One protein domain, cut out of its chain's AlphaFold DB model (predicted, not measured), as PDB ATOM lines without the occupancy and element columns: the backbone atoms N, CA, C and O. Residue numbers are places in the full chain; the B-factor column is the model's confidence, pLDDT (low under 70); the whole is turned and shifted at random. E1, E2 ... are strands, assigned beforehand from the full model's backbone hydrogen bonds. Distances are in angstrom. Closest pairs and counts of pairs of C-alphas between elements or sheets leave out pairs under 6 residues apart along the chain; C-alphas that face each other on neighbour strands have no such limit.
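AT A GLANCE: This is residues 2 to 79 of the 164 residues of the protein "Lipoprotein" of Escherichia coli (UniProt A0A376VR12). Little here is regular: a twisted sheet, E3 to E6, has the hairpin E1 and E2 over one face, and residues 15 to 24 of its loop stick out. The class is all strand, 28 of 78 printed residues in six named strands, E1 to E6, with no named helix. Sheets E1 - E2 and E3 - E4 - E5 - E6 are antiparallel. The whole is loose, the radius of gyration of the C-alphas 14.7 A, spans 46 by 24 by 20 A.

HOW THE PARTS SIT: Start at E1, residues 4 to 7; E2, residues 31 to 34, is antiparallel to it at 158 degrees, N 5 and O 33 3.0 A apart. Next find E3, 42 to 45, E4, 48 to 51, E5, 54 to 59, and E6, 67 to 72, a meander of successive hairpins. Look for N 42 and O 50, 2.8 A; N 49 and O 56, 2.9 A; N 57 and O 69, 2.8 A. E2 and E3 are apart.

IN THESE COORDINATES: Find C-alpha 4 at (38.523, -33.538, -39.693). E6, 16.3 A long, ends at C-alpha 72, (20.861, -31.647, -46.116).

THE WHOLE: The printed part has no cut. The link E1 to E2 is long. Residues 9 to 28 and 60 to 66 have pLDDT under 70.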
ATOM      1  N   LYS A   2      40.815 -40.608 -41.279       70.94
ATOM      2  CA  LYS A   2      39.600 -39.794 -41.121       70.94
ATOM      3  C   LYS A   2      40.031 -38.329 -41.165       70.94
ATOM      4  O   LYS A   2      40.871 -37.938 -40.358       70.94
ATOM      5  N   LYS A   3      39.538 -37.572 -42.145       84.94
ATOM      6  CA  LYS A   3      39.772 -36.129 -42.238       84.94
ATOM      7  C   LYS A   3      38.808 -35.407 -41.288       84.94
ATOM      8  O   LYS A   3      37.677 -35.861 -41.102       84.94
ATOM      9  N   THR A   4      39.283 -34.339 -40.658       88.62
ATOM     10  CA  THR A   4      38.523 -33.538 -39.693       88.62
ATOM     11  C   THR A   4      38.758 -32.074 -40.013       88.62
ATOM     12  O   THR A   4      39.904 -31.661 -40.195       88.62
ATOM     13  N   VAL A   5      37.682 -31.297 -40.043       88.94
ATOM     14  CA  VAL A   5      37.760 -29.839 -40.112       88.94
ATOM     15  C   VAL A   5      37.685 -29.280 -38.707       88.94
ATOM     16  O   VAL A   5      36.790 -29.637 -37.946       88.94
ATOM     17  N   ARG A   6      38.610 -28.378 -38.380       86.38
ATOM     18  CA  ARG A   6      38.564 -27.587 -37.156       86.38
ATOM     19  C   ARG A   6      38.110 -26.178 -37.510       86.38
ATOM     20  O   ARG A   6      38.829 -25.453 -38.193       86.38
ATOM     21  N   TRP A   7      36.921 -25.800 -37.058       85.44
ATOM     22  CA  TRP A   7      36.276 -24.539 -37.419       85.44
ATOM     23  C   TRP A   7      35.975 -23.710 -36.169       85.44
ATOM     24  O   TRP A   7      35.563 -24.245 -35.139       85.44
ATOM     25  N   ARG A   8      36.223 -22.401 -36.238       74.44
ATOM     26  CA  ARG A   8      35.810 -21.415 -35.230       74.44
ATOM     27  C   ARG A   8      35.057 -20.302 -35.927       74.44
ATOM     28  O   ARG A   8      35.392 -19.947 -37.053       74.44
ATOM     29  N   ARG A   9      34.104 -19.719 -35.216       68.94
ATOM     30  CA  ARG A   9      33.237 -18.662 -35.734       68.94
ATOM     31  C   ARG A   9      33.511 -17.325 -35.059       68.94
ATOM     32  O   ARG A   9      33.949 -17.296 -33.905       68.94
ATOM     33  N   GLN A  10      33.100 -16.250 -35.711       64.94
ATOM     34  CA  GLN A  10      32.921 -14.944 -35.085       64.94
ATOM     35  C   GLN A  10      31.576 -14.884 -34.322       64.94
ATOM     36  O   GLN A  10      30.530 -15.327 -34.813       64.94
ATOM     37  N   LEU A  11      31.604 -14.396 -33.080       59.84
ATOM     38  CA  LEU A  11      30.418 -14.137 -32.259       59.84
ATOM     39  C   LEU A  11      29.773 -12.811 -32.676       59.84
ATOM     40  O   LEU A  11      30.473 -11.834 -32.945       59.84
ATOM     41  N   ALA A  12      28.438 -12.781 -32.708       50.69
ATOM     42  CA  ALA A  12      27.690 -11.532 -32.805       50.69
ATOM     43  C   ALA A  12      27.787 -10.780 -31.464       50.69
ATOM     44  O   ALA A  12      27.858 -11.407 -30.406       50.69
ATOM     45  N   ARG A  13      27.821  -9.445 -31.513       51.16
ATOM     46  CA  ARG A  13      27.808  -8.578 -30.322       51.16
ATOM     47  C   ARG A  13      26.468  -8.762 -29.601       51.16
ATOM     48  O   ARG A  13      25.433  -8.820 -30.258       51.16
ATOM     49  N   ASP A  14      26.502  -8.818 -28.277       46.34
ATOM     50  CA  ASP A  14      25.308  -8.711 -27.441       46.34
ATOM     51  C   ASP A  14      24.969  -7.217 -27.286       46.34
ATOM     52  O   ASP A  14      25.843  -6.422 -26.924       46.34
ATOM     53  N   ASP A  15      23.721  -6.812 -27.527       41.44
ATOM     54  CA  ASP A  15      23.267  -5.410 -27.409       41.44
ATOM     55  C   ASP A  15      23.224  -4.918 -25.942       41.44
ATOM     56  O   ASP A  15      22.842  -3.782 -25.656       41.44
ATOM     57  N   ALA A  16      23.603  -5.773 -24.987       44.25
ATOM     58  CA  ALA A  16      23.373  -5.580 -23.560       44.25
ATOM     59  C   ALA A  16      24.461  -4.788 -22.807       44.25
ATOM     60  O   ALA A  16      24.294  -4.553 -21.610       44.25
ATOM     61  N   TRP A  17      25.550  -4.342 -23.449       36.53
ATOM     62  CA  TRP A  17      26.624  -3.617 -22.746       36.53
ATOM     63  C   TRP A  17      27.069  -2.345 -23.480       36.53
ATOM     64  O   TRP A  17      27.836  -2.413 -24.442       36.53
ATOM     65  N   PRO A  18      26.644  -1.150 -23.023       43.00
ATOM     66  CA  PRO A  18      26.994   0.113 -23.652       43.00
ATOM     67  C   PRO A  18      28.291   0.660 -23.057       43.00
ATOM     68  O   PRO A  18      28.310   1.770 -22.544       43.00
ATOM     69  N   THR A  19      29.394  -0.084 -23.099       42.62
ATOM     70  CA  THR A  19      30.691   0.515 -22.761       42.62
ATOM     71  C   THR A  19      31.831  -0.130 -23.526       42.62
ATOM     72  O   THR A  19      32.125  -1.306 -23.364       42.62
ATOM     73  N   GLN A  20      32.522   0.747 -24.254       41.81
ATOM     74  CA  GLN A  20      33.892   0.631 -24.736       41.81
ATOM     75  C   GLN A  20      34.070   0.065 -26.152       41.81
ATOM     76  O   GLN A  20      33.975  -1.122 -26.443       41.81
ATOM     77  N   LEU A  21      34.359   1.014 -27.043       42.88
ATOM     78  CA  LEU A  21      34.901   0.845 -28.379       42.88
ATOM     79  C   LEU A  21      36.257   0.120 -28.301       42.88
ATOM     80  O   LEU A  21      37.296   0.766 -28.186       42.88
ATOM     81  N   SER A  22      36.260  -1.206 -28.390       42.31
ATOM     82  CA  SER A  22      37.363  -1.920 -29.031       42.31
ATOM     83  C   SER A  22      36.809  -2.669 -30.241       42.31
ATOM     84  O   SER A  22      35.699  -3.203 -30.217       42.31
ATOM     85  N   TRP A  23      37.547  -2.620 -31.346       47.44
ATOM     86  CA  TRP A  23      37.205  -3.268 -32.616       47.44
ATOM     87  C   TRP A  23      37.521  -4.773 -32.596       47.44
ATOM     88  O   TRP A  23      37.725  -5.383 -33.644       47.44
ATOM     89  N   ASP A  24      37.603  -5.374 -31.408       52.75
ATOM     90  CA  ASP A  24      38.098  -6.731 -31.252       52.75
ATOM     91  C   ASP A  24      36.986  -7.731 -31.557       52.75
ATOM     92  O   ASP A  24      35.975  -7.833 -30.859       52.75
ATOM     93  N   VAL A  25      37.184  -8.479 -32.640       56.69
ATOM     94  CA  VAL A  25      36.341  -9.607 -33.020       56.69
ATOM     95  C   VAL A  25      36.336 -10.636 -31.890       56.69
ATOM     96  O   VAL A  25      37.380 -11.202 -31.556       56.69
ATOM     97  N   ILE A  26      35.163 -10.918 -31.320       61.31
ATOM     98  CA  ILE A  26      35.020 -11.979 -30.321       61.31
ATOM     99  C   ILE A  26      34.819 -13.302 -31.059       61.31
ATOM    100  O   ILE A  26      33.909 -13.441 -31.874       61.31
ATOM    101  N   TRP A  27      35.672 -14.282 -30.781       66.69
ATOM    102  CA  TRP A  27      35.619 -15.607 -31.396       66.69
ATOM    103  C   TRP A  27      34.938 -16.613 -30.466       66.69
ATOM    104  O   TRP A  27      35.153 -16.591 -29.255       66.69
ATOM    105  N   GLY A  28      34.130 -17.506 -31.039       68.44
ATOM    106  CA  GLY A  28      33.546 -18.637 -30.318       68.44
ATOM    107  C   GLY A  28      34.558 -19.759 -30.079       68.44
ATOM    108  O   GLY A  28      35.692 -19.719 -30.566       68.44
ATOM    109  N   ALA A  29      34.133 -20.792 -29.350       72.81
ATOM    110  CA  ALA A  29      34.940 -21.991 -29.159       72.81
ATOM    111  C   ALA A  29      35.216 -22.702 -30.497       72.81
ATOM    112  O   ALA A  29      34.402 -22.679 -31.421       72.81
ATOM    113  N   TRP A  30      36.378 -23.351 -30.593       79.31
ATOM    114  CA  TRP A  30      36.686 -24.237 -31.716       79.31
ATOM    115  C   TRP A  30      35.809 -25.488 -31.667       79.31
ATOM    116  O   TRP A  30      35.624 -26.068 -30.599       79.31
ATOM    117  N   GLN A  31      35.367 -25.942 -32.835       82.44
ATOM    118  CA  GLN A  31      34.628 -27.183 -33.002       82.44
ATOM    119  C   GLN A  31      35.291 -28.068 -34.058       82.44
ATOM    120  O   GLN A  31      35.681 -27.594 -35.128       82.44
ATOM    121  N   ASP A  32      35.388 -29.362 -33.755       88.69
ATOM    122  CA  ASP A  32      35.864 -30.375 -34.691       88.69
ATOM    123  C   ASP A  32      34.677 -31.042 -35.393       88.69
ATOM    124  O   ASP A  32      33.763 -31.565 -34.750       88.69
ATOM    125  N   ILE A  33      34.708 -31.050 -36.725       89.81
ATOM    126  CA  ILE A  33      33.723 -31.710 -37.579       89.81
ATOM    127  C   ILE A  33      34.378 -32.954 -38.189       89.81
ATOM    128  O   ILE A  33      35.237 -32.834 -39.072       89.81
ATOM    129  N   PRO A  34      34.022 -34.163 -37.722       90.50
ATOM    130  CA  PRO A  34      34.646 -35.387 -38.199       90.50
ATOM    131  C   PRO A  34      34.142 -35.775 -39.595       90.50
ATOM    132  O   PRO A  34      32.984 -35.548 -39.939       90.50
ATOM    133  N   ASN A  35      34.990 -36.477 -40.349       90.88
ATOM    134  CA  ASN A  35      34.702 -37.021 -41.684       90.88
ATOM    135  C   ASN A  35      34.400 -35.951 -42.747       90.88
ATOM    136  O   ASN A  35      33.627 -36.194 -43.673       90.88
ATOM    137  N   VAL A  36      35.031 -34.788 -42.616       92.25
ATOM    138  CA  VAL A  36      34.966 -33.694 -43.585       92.25
ATOM    139  C   VAL A  36      36.368 -33.451 -44.115       92.25
ATOM    140  O   VAL A  36      37.321 -33.370 -43.337       92.25
ATOM    141  N   ASP A  37      36.494 -33.370 -45.436       91.94
ATOM    142  CA  ASP A  37      37.741 -33.001 -46.092       91.94
ATOM    143  C   ASP A  37      37.936 -31.478 -46.031       91.94
ATOM    144  O   ASP A  37      37.132 -30.762 -46.630       91.94
ATOM    145  N   PRO A  38      38.973 -30.959 -45.343       89.69
ATOM    146  CA  PRO A  38      39.202 -29.520 -45.260       89.69
ATOM    147  C   PRO A  38      39.356 -28.831 -46.615       89.69
ATOM    148  O   PRO A  38      39.000 -27.667 -46.733       89.69
ATOM    149  N   GLU A  39      39.840 -29.539 -47.639       91.25
ATOM    150  CA  GLU A  39      40.019 -28.975 -48.986       91.25
ATOM    151  C   GLU A  39      38.694 -28.780 -49.737       91.25
ATOM    152  O   GLU A  39      38.627 -27.996 -50.677       91.25
ATOM    153  N   GLN A  40      37.635 -29.478 -49.320       91.50
ATOM    154  CA  GLN A  40      36.298 -29.393 -49.919       91.50
ATOM    155  C   GLN A  40      35.297 -28.660 -49.015       91.50
ATOM    156  O   GLN A  40      34.121 -28.547 -49.358       91.50
ATOM    157  N   PHE A  41      35.735 -28.203 -47.840       93.25
ATOM    158  CA  PHE A  41      34.900 -27.473 -46.896       93.25
ATOM    159  C   PHE A  41      34.852 -25.998 -47.295       93.25
ATOM    160  O   PHE A  41      35.762 -25.222 -47.005       93.25
ATOM    161  N   HIS A  42      33.789 -25.623 -47.999       92.19
ATOM    162  CA  HIS A  42      33.611 -24.285 -48.538       92.19
ATOM    163  C   HIS A  42      32.954 -23.373 -47.498       92.19
ATOM    164  O   HIS A  42      31.793 -23.561 -47.140       92.19
ATOM    165  N   LEU A  43      33.693 -22.383 -46.993       89.50
ATOM    166  CA  LEU A  43      33.112 -21.340 -46.150       89.50
ATOM    167  C   LEU A  43      32.265 -20.405 -47.015       89.50
ATOM    168  O   LEU A  43      32.788 -19.779 -47.930       89.50
ATOM    169  N   ILE A  44      30.979 -20.305 -46.685       88.50
ATOM    170  CA  ILE A  44      30.046 -19.354 -47.304       88.50
ATOM    171  C   ILE A  44      30.060 -18.058 -46.490       88.50
ATOM    172  O   ILE A  44      30.157 -16.964 -47.032       88.50
ATOM    173  N   THR A  45      30.007 -18.191 -45.164       82.31
ATOM    174  CA  THR A  45      30.214 -17.111 -44.193       82.31
ATOM    175  C   THR A  45      31.038 -17.640 -43.017       82.31
ATOM    176  O   THR A  45      31.305 -18.840 -42.912       82.31
ATOM    177  N   ASP A  46      31.369 -16.787 -42.045       80.75
ATOM    178  CA  ASP A  46      32.078 -17.213 -40.826       80.75
ATOM    179  C   ASP A  46      31.324 -18.241 -39.965       80.75
ATOM    180  O   ASP A  46      31.884 -18.776 -39.004       80.75
ATOM    181  N   ARG A  47      30.041 -18.503 -40.249       81.12
ATOM    182  CA  ARG A  47      29.210 -19.434 -39.466       81.12
ATOM    183  C   ARG A  47      28.300 -20.312 -40.324       81.12
ATOM    184  O   ARG A  47      27.522 -21.093 -39.768       81.12
ATOM    185  N   ILE A  48      28.437 -20.234 -41.647       87.00
ATOM    186  CA  ILE A  48      27.804 -21.135 -42.607       87.00
ATOM    187  C   ILE A  48      28.887 -21.684 -43.526       87.00
ATOM    188  O   ILE A  48      29.634 -20.935 -44.150       87.00
ATOM    189  N   ALA A  49      28.944 -23.001 -43.631       91.75
ATOM    190  CA  ALA A  49      29.861 -23.684 -44.518       91.75
ATOM    191  C   ALA A  49      29.146 -24.815 -45.245       91.75
ATOM    192  O   ALA A  49      28.210 -25.415 -44.714       91.75
ATOM    193  N   GLN A  50      29.615 -25.129 -46.440       95.06
ATOM    194  CA  GLN A  50      29.135 -26.240 -47.232       95.06
ATOM    195  C   GLN A  50      30.198 -27.331 -47.329       95.06
ATOM    196  O   GLN A  50      31.381 -27.067 -47.533       95.06
ATOM    197  N   TYR A  51      29.754 -28.578 -47.232       95.62
ATOM    198  CA  TYR A  51      30.522 -29.728 -47.689       95.62
ATOM    199  C   TYR A  51      29.566 -30.740 -48.300       95.62
ATOM    200  O   TYR A  51      28.672 -31.243 -47.616       95.62
ATOM    201  N   GLN A  52      29.762 -31.021 -49.591       94.50
ATOM    202  CA  GLN A  52      28.862 -31.854 -50.388       94.50
ATOM    203  C   GLN A  52      27.417 -31.320 -50.321       94.50
ATOM    204  O   GLN A  52      27.177 -30.118 -50.448       94.50
ATOM    205  N   ASP A  53      26.465 -32.204 -50.046       96.06
ATOM    206  CA  ASP A  53      25.042 -31.927 -49.905       96.06
ATOM    207  C   ASP A  53      24.669 -31.380 -48.519       96.06
ATOM    208  O   ASP A  53      23.517 -31.490 -48.109       96.06
ATOM    209  N   ARG A  54      25.614 -30.835 -47.742       96.25
ATOM    210  CA  ARG A  54      25.358 -30.397 -46.362       96.25
ATOM    211  C   ARG A  54      25.756 -28.956 -46.129       96.25
ATOM    212  O   ARG A  54      26.899 -28.574 -46.367       96.25
ATOM    213  N   LEU A  55      24.830 -28.204 -45.542       94.19
ATOM    214  CA  LEU A  55      25.088 -26.906 -44.936       94.19
ATOM    215  C   LEU A  55      25.294 -27.072 -43.434       94.19
ATOM    216  O   LEU A  55      24.380 -27.460 -42.703       94.19
ATOM    217  N   TYR A  56      26.498 -26.752 -42.986       91.81
ATOM    218  CA  TYR A  56      26.894 -26.650 -41.593       91.81
ATOM    219  C   TYR A  56      26.637 -25.222 -41.136       91.81
ATOM    220  O   TYR A  56      27.220 -24.277 -41.659       91.81
ATOM    221  N   ILE A  57      25.738 -25.067 -40.173       87.44
ATOM    222  CA  ILE A  57      25.253 -23.773 -39.709       87.44
ATOM    223  C   ILE A  57      25.464 -23.725 -38.218       87.44
ATOM    224  O   ILE A  57      24.885 -24.515 -37.474       87.44
ATOM    225  N   ILE A  58      26.236 -22.761 -37.757       81.00
ATOM    226  CA  ILE A  58      26.333 -22.536 -36.331       81.00
ATOM    227  C   ILE A  58      25.225 -21.557 -35.922       81.00
ATOM    228  O   ILE A  58      25.230 -20.395 -36.334       81.00
ATOM    229  N   LYS A  59      24.291 -21.997 -35.075       73.62
ATOM    230  CA  LYS A  59      23.215 -21.160 -34.520       73.62
ATOM    231  C   LYS A  59      23.634 -20.537 -33.186       73.62
ATOM    232  O   LYS A  59      24.253 -21.196 -32.351       73.62
ATOM    233  N   LEU A  60      23.320 -19.253 -33.005       64.94
ATOM    234  CA  LEU A  60      23.425 -18.567 -31.716       64.94
ATOM    235  C   LEU A  60      22.247 -18.998 -30.846       64.94
ATOM    236  O   LEU A  60      21.094 -18.774 -31.214       64.94
ATOM    237  N   SER A  61      22.532 -19.604 -29.698       58.34
ATOM    238  CA  SER A  61      21.531 -19.698 -28.643       58.34
ATOM    239  C   SER A  61      21.392 -18.331 -27.969       58.34
ATOM    240  O   SER A  61      22.418 -17.718 -27.663       58.34
ATOM    241  N   PRO A  62      20.167 -17.869 -27.657       54.09
ATOM    242  CA  PRO A  62      19.949 -16.673 -26.840       54.09
ATOM    243  C   PRO A  62      20.631 -16.725 -25.462       54.09
ATOM    244  O   PRO A  62      20.780 -15.695 -24.822       54.09
ATOM    245  N   VAL A  63      21.021 -17.919 -24.997       57.44
ATOM    246  CA  VAL A  63      21.690 -18.144 -23.704       57.44
ATOM    247  C   VAL A  63      23.170 -18.535 -23.838       57.44
ATOM    248  O   VAL A  63      23.771 -19.004 -22.878       57.44
ATOM    249  N   GLY A  64      23.773 -18.337 -25.016       53.38
ATOM    250  CA  GLY A  64      25.233 -18.316 -25.185       53.38
ATOM    251  C   GLY A  64      25.921 -19.631 -25.567       53.38
ATOM    252  O   GLY A  64      27.109 -19.600 -25.879       53.38
ATOM    253  N   GLU A  65      25.218 -20.768 -25.606       64.38
ATOM    254  CA  GLU A  65      25.801 -22.021 -26.109       64.38
ATOM    255  C   GLU A  65      25.514 -22.241 -27.593       64.38
ATOM    256  O   GLU A  65      24.373 -22.302 -28.054       64.38
ATOM    257  N   ASP A  66      26.586 -22.387 -28.351       68.00
ATOM    258  CA  ASP A  66      26.533 -22.490 -29.795       68.00
ATOM    259  C   ASP A  66      26.185 -23.896 -30.235       68.00
ATOM    260  O   ASP A  66      26.810 -24.864 -29.808       68.00
ATOM    261  N   GLN A  67      25.209 -24.007 -31.133       76.94
ATOM    262  CA  GLN A  67      24.786 -25.303 -31.643       76.94
ATOM    263  C   GLN A  67      25.096 -25.419 -33.127       76.94
ATOM    264  O   GLN A  67      24.681 -24.586 -33.936       76.94
ATOM    265  N   LEU A  68      25.816 -26.485 -33.478       84.69
ATOM    266  CA  LEU A  68      25.975 -26.895 -34.862       84.69
ATOM    267  C   LEU A  68      24.668 -27.522 -35.338       84.69
ATOM    268  O   LEU A  68      24.253 -28.576 -34.861       84.69
ATOM    269  N   ASN A  69      24.043 -26.873 -36.304       87.56
ATOM    270  CA  ASN A  69      22.932 -27.400 -37.061       87.56
ATOM    271  C   ASN A  69      23.434 -27.842 -38.438       87.56
ATOM    272  O   ASN A  69      24.273 -27.174 -39.040       87.56
ATOM    273  N   VAL A  70      22.903 -28.947 -38.950       92.00
ATOM    274  CA  VAL A  70      23.250 -29.449 -40.281       92.00
ATOM    275  C   VAL A  70      21.972 -29.600 -41.089       92.00
ATOM    276  O   VAL A  70      21.025 -30.241 -40.637       92.00
ATOM    277  N   ILE A  71      21.945 -29.002 -42.275       93.50
ATOM    278  CA  ILE A  71      20.848 -29.137 -43.236       93.50
ATOM    279  C   ILE A  71      21.362 -29.929 -44.432       93.50
ATOM    280  O   ILE A  71      22.424 -29.614 -44.962       93.50
ATOM    281  N   THR A  72      20.600 -30.930 -44.866       96.19
ATOM    282  CA  THR A  72      20.861 -31.647 -46.116       96.19
ATOM    283  C   THR A  72      20.167 -30.940 -47.280       96.19
ATOM    284  O   THR A  72      18.971 -30.643 -47.211       96.19
ATOM    285  N   LEU A  73      20.923 -30.668 -48.337       96.88
ATOM    286  CA  LEU A  73      20.439 -30.150 -49.605       96.88
ATOM    287  C   LEU A  73      19.711 -31.264 -50.357       96.88
ATOM    288  O   LEU A  73      20.174 -32.399 -50.428       96.88
ATOM    289  N   ASP A  74      18.565 -30.950 -50.950       96.50
ATOM    290  CA  ASP A  74      17.804 -31.900 -51.766       96.50
ATOM    291  C   ASP A  74      18.387 -32.097 -53.177       96.50
ATOM    292  O   ASP A  74      17.871 -32.895 -53.965       96.50
ATOM    293  N   THR A  75      19.454 -31.357 -53.468       95.62
ATOM    294  CA  THR A  75      20.191 -31.307 -54.725       95.62
ATOM    295  C   THR A  75      21.675 -31.425 -54.371       95.62
ATOM    296  O   THR A  75      22.281 -30.431 -53.975       95.62
ATOM    297  N   PRO A  76      22.252 -32.641 -54.396       92.00
ATOM    298  CA  PRO A  76      23.598 -32.891 -53.866       92.00
ATOM    299  C   PRO A  76      24.736 -32.142 -54.570       92.00
ATOM    300  O   PRO A  76      25.803 -31.963 -53.991       92.00
ATOM    301  N   ASP A  77      24.516 -31.746 -55.818       93.12
ATOM    302  CA  ASP A  77      25.432 -31.006 -56.683       93.12
ATOM    303  C   ASP A  77      25.218 -29.483 -56.642       93.12
ATOM    304  O   ASP A  77      25.960 -28.746 -57.290       93.12
ATOM    305  N   LEU A  78      24.243 -28.997 -55.863       94.75
ATOM    306  CA  LEU A  78      24.015 -27.567 -55.675       94.75
ATOM    307  C   LEU A  78      25.201 -26.941 -54.939       94.75
ATOM    308  O   LEU A  78      25.442 -27.250 -53.773       94.75
ATOM    309  N   VAL A  79      25.901 -26.019 -55.593       93.94
ATOM    310  CA  VAL A  79      26.871 -25.127 -54.949       93.94
ATOM    311  C   VAL A  79      26.121 -23.909 -54.431       93.94
ATOM    312  O   VAL A  79      25.314 -23.325 -55.148       93.94
TER     313      VAL A  79